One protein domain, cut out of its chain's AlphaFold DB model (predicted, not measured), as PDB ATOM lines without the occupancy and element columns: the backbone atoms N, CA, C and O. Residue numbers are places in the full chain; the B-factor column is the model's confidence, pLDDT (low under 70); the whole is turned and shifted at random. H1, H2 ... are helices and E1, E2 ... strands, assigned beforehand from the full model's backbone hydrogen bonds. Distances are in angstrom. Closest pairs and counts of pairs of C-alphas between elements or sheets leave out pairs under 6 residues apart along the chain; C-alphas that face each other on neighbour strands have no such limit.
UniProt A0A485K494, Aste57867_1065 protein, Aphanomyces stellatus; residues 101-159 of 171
ATOM      1  N   SER A 101      10.899  11.582  41.367       91.69
ATOM      2  CA  SER A 101      11.877  11.966  42.398       91.69
ATOM      3  C   SER A 101      12.685  13.218  42.044       91.69
ATOM      4  O   SER A 101      13.534  13.645  42.826       91.69
ATOM      5  N   GLY A 102      12.409  13.835  40.890       88.94
ATOM      6  CA  GLY A 102      13.061  15.069  40.465       88.94
ATOM      7  C   GLY A 102      12.720  16.241  41.384       88.94
ATOM      8  O   GLY A 102      11.584  16.374  41.842       88.94
ATOM      9  N   LYS A 103      13.715  17.094  41.635       89.19
ATOM     10  CA  LYS A 103      13.577  18.376  42.332       89.19
ATOM     11  C   LYS A 103      14.084  19.486  41.421       89.19
ATOM     12  O   LYS A 103      15.108  19.297  40.767       89.19
ATOM     13  N   LEU A 104      13.390  20.620  41.379       85.00
ATOM     14  CA  LEU A 104      13.761  21.740  40.517       85.00
ATOM     15  C   LEU A 104      15.146  22.296  40.903       85.00
ATOM     16  O   LEU A 104      15.318  22.738  42.042       85.00
ATOM     17  N   PRO A 105      16.130  22.320  39.980       83.19
ATOM     18  CA  PRO A 105      17.454  22.888  40.238       83.19
ATOM     19  C   PRO A 105      17.496  24.416  40.046       83.19
ATOM     20  O   PRO A 105      18.557  25.034  40.126       83.19
ATOM     21  N   TYR A 106      16.347  25.046  39.805       77.62
ATOM     22  CA  TYR A 106      16.177  26.486  39.654       77.62
ATOM     23  C   TYR A 106      14.806  26.920  40.172       77.62
ATOM     24  O   TYR A 106      13.939  26.092  40.440       77.62
ATOM     25  N   VAL A 107      14.627  28.227  40.345       79.06
ATOM     26  CA  VAL A 107      13.319  28.813  40.646       79.06
ATOM     27  C   VAL A 107      12.596  29.063  39.330       79.06
ATOM     28  O   VAL A 107      13.159  29.699  38.441       79.06
ATOM     29  N   TYR A 108      11.367  28.570  39.206       80.94
ATOM     30  CA  TYR A 108      10.536  28.821  38.037       80.94
ATOM     31  C   TYR A 108       9.799  30.161  38.208       80.94
ATOM     32  O   TYR A 108       9.025  30.311  39.165       80.94
ATOM     33  N   PRO A 109      10.039  31.149  37.330       76.69
ATOM     34  CA  PRO A 109       9.473  32.483  37.475       76.69
ATOM     35  C   PRO A 109       7.958  32.466  37.257       76.69
ATOM     36  O   PRO A 109       7.439  31.722  36.426       76.69
ATOM     37  N   LYS A 110       7.238  33.314  37.996       79.25
ATOM     38  CA  LYS A 110       5.775  33.448  37.858       79.25
ATOM     39  C   LYS A 110       5.342  34.349  36.699       79.25
ATOM     40  O   LYS A 110       4.237  34.217  36.183       79.25
ATOM     41  N   SER A 111       6.187  35.301  36.324       76.75
ATOM     42  CA  SER A 111       5.933  36.286  35.274       76.75
ATOM     43  C   SER A 111       7.205  36.568  34.481       76.75
ATOM     44  O   SER A 111       8.314  36.316  34.950       76.75
ATOM     45  N   SER A 112       7.034  37.147  33.295       74.19
ATOM     46  CA  SER A 112       8.115  37.638  32.434       74.19
ATOM     47  C   SER A 112       8.689  38.988  32.891       74.19
ATOM     48  O   SER A 112       9.474  39.605  32.173       74.19
ATOM     49  N   ASP A 113       8.330  39.470  34.086       73.88
ATOM     50  CA  ASP A 113       8.921  40.685  34.637       73.88
ATOM     51  C   ASP A 113      10.401  40.451  34.937       73.88
ATOM     52  O   ASP A 113      10.766  39.490  35.616       73.88
ATOM     53  N   ASN A 114      11.263  41.384  34.529       68.25
ATOM     54  CA  ASN A 114      12.714  41.243  34.695       68.25
ATOM     55  C   ASN A 114      13.138  40.993  36.157       68.25
ATOM     56  O   ASN A 114      14.139  40.342  36.422       68.25
ATOM     57  N   THR A 115      12.358  41.470  37.129       67.56
ATOM     58  CA  THR A 115      12.592  41.229  38.562       67.56
ATOM     59  C   THR A 115      12.258  39.816  39.023       67.56
ATOM     60  O   THR A 115      12.843  39.351  39.993       67.56
ATOM     61  N   ASN A 116      11.322  39.149  38.352       69.06
ATOM     62  CA  ASN A 116      10.949  37.760  38.607       69.06
ATOM     63  C   ASN A 116      11.964  36.799  37.964       69.06
ATOM     64  O   ASN A 116      12.428  35.829  38.563       69.06
ATOM     65  N   LEU A 117      12.402  37.171  36.762       66.38
ATOM     66  CA  LEU A 117      13.431  36.484  35.988       66.38
ATOM     67  C   LEU A 117      14.823  36.605  36.623       66.38
ATOM     68  O   LEU A 117      15.653  35.711  36.487       66.38
ATOM     69  N   ALA A 118      15.068  37.677  37.378       60.69
ATOM     70  CA  ALA A 118      16.319  37.917  38.088       60.69
ATOM     71  C   ALA A 118      16.514  37.045  39.341       60.69
ATOM     72  O   ALA A 118      17.361  37.390  40.166       60.69
ATOM     73  N   THR A 119      15.762  35.951  39.526       59.75
ATOM     74  CA  THR A 119      15.905  35.104  40.715       59.75
ATOM     75  C   THR A 119      17.344  34.576  40.812       59.75
ATOM     76  O   THR A 119      17.738  33.710  40.026       59.75
ATOM     77  N   PRO A 120      18.170  35.062  41.761       53.91
ATOM     78  CA  PRO A 120      19.589  34.756  41.747       53.91
ATOM     79  C   PRO A 120      19.780  33.353  42.315       53.91
ATOM     80  O   PRO A 120      19.535  33.120  43.499       53.91
ATOM     81  N   ASN A 121      20.224  32.412  41.485       52.91
ATOM     82  CA  ASN A 121      20.835  31.166  41.963       52.91
ATOM     83  C   ASN A 121      22.307  31.374  42.363       52.91
ATOM     84  O   ASN A 121      22.879  30.557  43.076       52.91
ATOM     85  N   TYR A 122      22.914  32.487  41.946       40.16
ATOM     86  CA  TYR A 122      24.301  32.836  42.232       40.16
ATOM     87  C   TYR A 122      24.338  34.107  43.095       40.16
ATOM     88  O   TYR A 122      23.808  35.140  42.698       40.16
ATOM     89  N   PHE A 123      24.946  34.026  44.285       49.81
ATOM     90  CA  PHE A 123      25.088  35.126  45.259       49.81
ATOM     91  C   PHE A 123      23.791  35.670  45.894       49.81
ATOM     92  O   PHE A 123      23.638  36.885  46.055       49.81
ATOM     93  N   ARG A 124      22.883  34.795  46.355       57.38
ATOM     94  CA  ARG A 124      21.806  35.235  47.264       57.38
ATOM     95  C   ARG A 124      22.404  35.858  48.529       57.38
ATOM     96  O   ARG A 124      22.947  35.154  49.373       57.38
ATOM     97  N   LYS A 125      22.292  37.183  48.665       59.62
ATOM     98  CA  LYS A 125      22.602  37.899  49.915       59.62
ATOM     99  C   LYS A 125      21.407  37.943  50.872       59.62
ATOM    100  O   LYS A 125      21.602  38.179  52.060       59.62
ATOM    101  N   ASN A 126      20.191  37.746  50.362       64.81
ATOM    102  CA  ASN A 126      18.941  37.717  51.119       64.81
ATOM    103  C   ASN A 126      17.842  36.966  50.331       64.81
ATOM    104  O   ASN A 126      18.099  36.394  49.270       64.81
ATOM    105  N   ASP A 127      16.631  36.958  50.882       69.12
ATOM    106  CA  ASP A 127      15.403  36.369  50.339       69.12
ATOM    107  C   ASP A 127      14.570  37.351  49.490       69.12
ATOM    108  O   ASP A 127      13.400  37.085  49.212       69.12
ATOM    109  N   ARG A 128      15.142  38.498  49.089       71.00
ATOM    110  CA  ARG A 128      14.419  39.587  48.413       71.00
ATOM    111  C   ARG A 128      14.960  39.875  47.019       71.00
ATOM    112  O   ARG A 128      16.158  39.788  46.762       71.00
ATOM    113  N   CYS A 129      14.060  40.280  46.132       74.62
ATOM    114  CA  CYS A 129      14.386  40.726  44.784       74.62
ATOM    115  C   CYS A 129      14.621  42.235  44.807       74.62
ATOM    116  O   CYS A 129      14.084  42.937  45.660       74.62
ATOM    117  N   VAL A 130      15.423  42.758  43.879       70.56
ATOM    118  CA  VAL A 130      15.633  44.206  43.759       70.56
ATOM    119  C   VAL A 130      14.856  44.718  42.556       70.56
ATOM    120  O   VAL A 130      15.213  44.439  41.412       70.56
ATOM    121  N   LYS A 131      13.805  45.497  42.813       70.19
ATOM    122  CA  LYS A 131      13.023  46.198  41.793       70.19
ATOM    123  C   LYS A 131      13.336  47.682  41.871       70.19
ATOM    124  O   LYS A 131      13.095  48.313  42.895       70.19
ATOM    125  N   MET A 132      13.911  48.239  40.804       71.81
ATOM    126  CA  MET A 132      14.251  49.671  40.727       71.81
ATOM    127  C   MET A 132      15.079  50.165  41.938       71.81
ATOM    128  O   MET A 132      14.859  51.255  42.454       71.81
ATOM    129  N   GLY A 133      16.007  49.336  42.429       73.81
ATOM    130  CA  GLY A 133      16.865  49.663  43.576       73.81
ATOM    131  C   GLY A 133      16.232  49.467  44.961       73.81
ATOM    132  O   GLY A 133      16.906  49.711  45.958       73.81
ATOM    133  N   THR A 134      14.983  48.997  45.049       75.94
ATOM    134  CA  THR A 134      14.291  48.721  46.319       75.94
ATOM    135  C   THR A 134      14.045  47.223  46.493       75.94
ATOM    136  O   THR A 134      13.810  46.507  45.520       75.94
ATOM    137  N   ASN A 135      14.097  46.744  47.738       77.44
ATOM    138  CA  ASN A 135      13.771  45.361  48.078       77.44
ATOM    139  C   ASN A 135      12.279  45.078  47.850       77.44
ATOM    140  O   ASN A 135      11.429  45.747  48.433       77.44
ATOM    141  N   ASP A 136      11.985  44.031  47.092       76.25
ATOM    142  CA  ASP A 136      10.646  43.557  46.754       76.25
ATOM    143  C   ASP A 136      10.548  42.034  46.979       76.25
ATOM    144  O   ASP A 136      11.545  41.333  47.180       76.25
ATOM    145  N   THR A 137       9.323  41.526  46.971       75.88
ATOM    146  CA  THR A 137       9.018  40.095  46.976       75.88
ATOM    147  C   THR A 137       9.469  39.428  45.674       75.88
ATOM    148  O   THR A 137       9.397  40.024  44.601       75.88
ATOM    149  N   CYS A 138       9.938  38.180  45.766       74.12
ATOM    150  CA  CYS A 138      10.274  37.338  44.615       74.12
ATOM    151  C   CYS A 138       9.145  36.320  44.363       74.12
ATOM    152  O   CYS A 138       9.165  35.239  44.963       74.12
ATOM    153  N   PRO A 139       8.132  36.634  43.538       77.06
ATOM    154  CA  PRO A 139       7.049  35.699  43.261       77.06
ATOM    155  C   PRO A 139       7.510  34.586  42.311       77.06
ATOM    156  O   PRO A 139       7.614  34.811  41.112       77.06
ATOM    157  N   ALA A 140       7.721  33.377  42.826       78.62
ATOM    158  CA  ALA A 140       7.946  32.186  42.004       78.62
ATOM    159  C   ALA A 140       6.637  31.428  41.758       78.62
ATOM    160  O   ALA A 140       5.760  31.428  42.626       78.62
ATOM    161  N   GLU A 141       6.527  30.765  40.607       84.19
ATOM    162  CA  GLU A 141       5.479  29.759  40.396       84.19
ATOM    163  C   GLU A 141       5.860  28.460  41.113       84.19
ATOM    164  O   GLU A 141       5.048  27.900  41.841       84.19
ATOM    165  N   TRP A 142       7.134  28.059  40.995       84.38
ATOM    166  CA  TRP A 142       7.725  26.955  41.752       84.38
ATOM    167  C   TRP A 142       9.108  27.332  42.276       84.38
ATOM    168  O   TRP A 142       9.951  27.862  41.549       84.38
ATOM    169  N   GLN A 143       9.357  27.056  43.552       83.25
ATOM    170  CA  GLN A 143      10.634  27.331  44.201       83.25
ATOM    171  C   GLN A 143      11.702  26.287  43.855       83.25
ATOM    172  O   GLN A 143      11.424  25.154  43.455       83.25
ATOM    173  N   TYR A 144      12.959  26.666  44.086       84.31
ATOM    174  CA  TYR A 144      14.082  25.736  44.049       84.31
ATOM    175  C   TYR A 144      13.830  24.572  45.014       84.31
ATOM    176  O   TYR A 144      13.417  24.775  46.156       84.31
ATOM    177  N   GLY A 145      14.120  23.353  44.569       87.94
ATOM    178  CA  GLY A 145      13.934  22.150  45.372       87.94
ATOM    179  C   GLY A 145      12.486  21.661  45.451       87.94
ATOM    180  O   GLY A 145      12.235  20.653  46.117       87.94
ATOM    181  N   GLU A 146      11.531  22.309  44.776       90.06
ATOM    182  CA  GLU A 146      10.183  21.762  44.647       90.06
ATOM    183  C   GLU A 146      10.158  20.514  43.762       90.06
ATOM    184  O   GLU A 146      10.945  20.351  42.832       90.06
ATOM    185  N   GLY A 147       9.247  19.603  44.091       89.19
ATOM    186  CA  GLY A 147       9.034  18.353  43.371       89.19
ATOM    187  C   GLY A 147       8.241  17.376  44.227       89.19
ATOM    188  O   GLY A 147       8.465  17.273  45.437       89.19
ATOM    189  N   LEU A 148       7.302  16.666  43.616       90.75
ATOM    190  CA  LEU A 148       6.403  15.743  44.304       90.75
ATOM    191  C   LEU A 148       6.814  14.287  44.078       90.75
ATOM    192  O   LEU A 148       7.623  13.973  43.211       90.75
ATOM    193  N   SER A 149       6.227  13.409  44.884       92.44
ATOM    194  CA  SER A 149       6.349  11.958  44.795       92.44
ATOM    195  C   SER A 149       4.948  11.344  44.866       92.44
ATOM    196  O   SER A 149       4.010  11.993  45.326       92.44
ATOM    197  N   TYR A 150       4.790  10.084  44.456       93.38
ATOM    198  CA  TYR A 150       3.549   9.326  44.671       93.38
ATOM    199  C   TYR A 150       3.337   8.872  46.120       93.38
ATOM    200  O   TYR A 150       2.351   8.209  46.426       93.38
ATOM    201  N   THR A 151       4.246   9.237  47.021       94.94
ATOM    202  CA  THR A 151       4.129   8.991  48.456       94.94
ATOM    203  C   THR A 151       4.411  10.260  49.254       94.94
ATOM    204  O   THR A 151       4.852  11.276  48.712       94.94
ATOM    205  N   THR A 152       4.133  10.210  50.550       95.94
ATOM    206  CA  THR A 152       4.320  11.321  51.479       95.94
ATOM    207  C   THR A 152       5.482  11.033  52.422       95.94
ATOM    208  O   THR A 152       5.705   9.903  52.849       95.94
ATOM    209  N   PHE A 153       6.233  12.079  52.757       95.00
ATOM    210  CA  PHE A 153       7.364  12.000  53.676       95.00
ATOM    211  C   PHE A 153       7.133  12.974  54.828       95.00
ATOM    212  O   PHE A 153       6.775  14.129  54.597       95.00
ATOM    213  N   ALA A 154       7.357  12.517  56.059       96.56
ATOM    214  CA  ALA A 154       7.312  13.351  57.254       96.56
ATOM    215  C   ALA A 154       8.697  13.370  57.905       96.56
ATOM    216  O   ALA A 154       9.225  12.329  58.294       96.56
ATOM    217  N   TYR A 155       9.282  14.559  58.030       93.81
ATOM    218  CA  TYR A 155      10.549  14.764  58.726       93.81
ATOM    219  C   TYR A 155      10.263  15.175  60.170       93.81
ATOM    220  O   TYR A 155       9.453  16.066  60.416       93.81
ATOM    221  N   THR A 156      10.920  14.527  61.131       95.69
ATOM    222  CA  THR A 156      10.768  14.816  62.565       95.69
ATOM    223  C   THR A 156      12.124  14.750  63.262       95.69
ATOM    224  O   THR A 156      13.068  14.173  62.725       95.69
ATOM    225  N   ASN A 157      12.226  15.341  64.458       93.38
ATOM    226  CA  ASN A 157      13.394  15.222  65.338       93.38
ATOM    227  C   ASN A 157      14.736  15.612  64.687       93.38
ATOM    228  O   ASN A 157      15.737  14.921  64.860       93.38
ATOM    229  N   MET A 158      14.777  16.734  63.960       92.69
ATOM    230  CA  MET A 158      16.047  17.298  63.495       92.69
ATOM    231  C   MET A 158      16.889  17.719  64.708       92.69
ATOM    232  O   MET A 158      16.472  18.573  65.488       92.69
ATOM    233  N   GLN A 159      18.060  17.103  64.880       92.12
ATOM    234  CA  GLN A 159      18.978  17.365  65.989       92.12
ATOM    235  C   GLN A 159      20.386  17.619  65.459       92.12
ATOM    236  O   GLN A 159      20.816  17.012  64.478       92.12
TER     237      GLN A 159
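This is residues 101 to 159 of the 171 residues of the protein "Aste57867_1065 protein" of Aphanomyces stellatus (UniProt A0A485K494). What shape is this? It has little regular structure: H1 and hairpin E1 and E2 make a small head, the chain folds back through E3, and residues 151 to 159 stick out. Made of what? Of 59 printed residues, 13 are in the named helix and three strands, class mixed. It is loose, radius of gyration of the C-alphas 14.5 A, spanning 42 by 28 by 17 A.

Where is H1? It holds residues 114 to 117, C-alpha 114 at (12.714, 41.243, 34.695). Where are the strands? E1 is residues 129 to 131, E2 134 to 136 and E3 140 to 142, C-alpha 142 at (7.725, 26.955, 41.752).

How do E1 and E2 pair? They are antiparallel, N 129 and O 136 within hydrogen-bond range at 2.9 A. And H1, E3? H1 is too short for O i to N i+4 pairs. Residues 108 to 109 pair antiparallel with E3.

Any cut? The printed part has no cut. Where is confidence low? Residues 114 to 127 have pLDDT under 70.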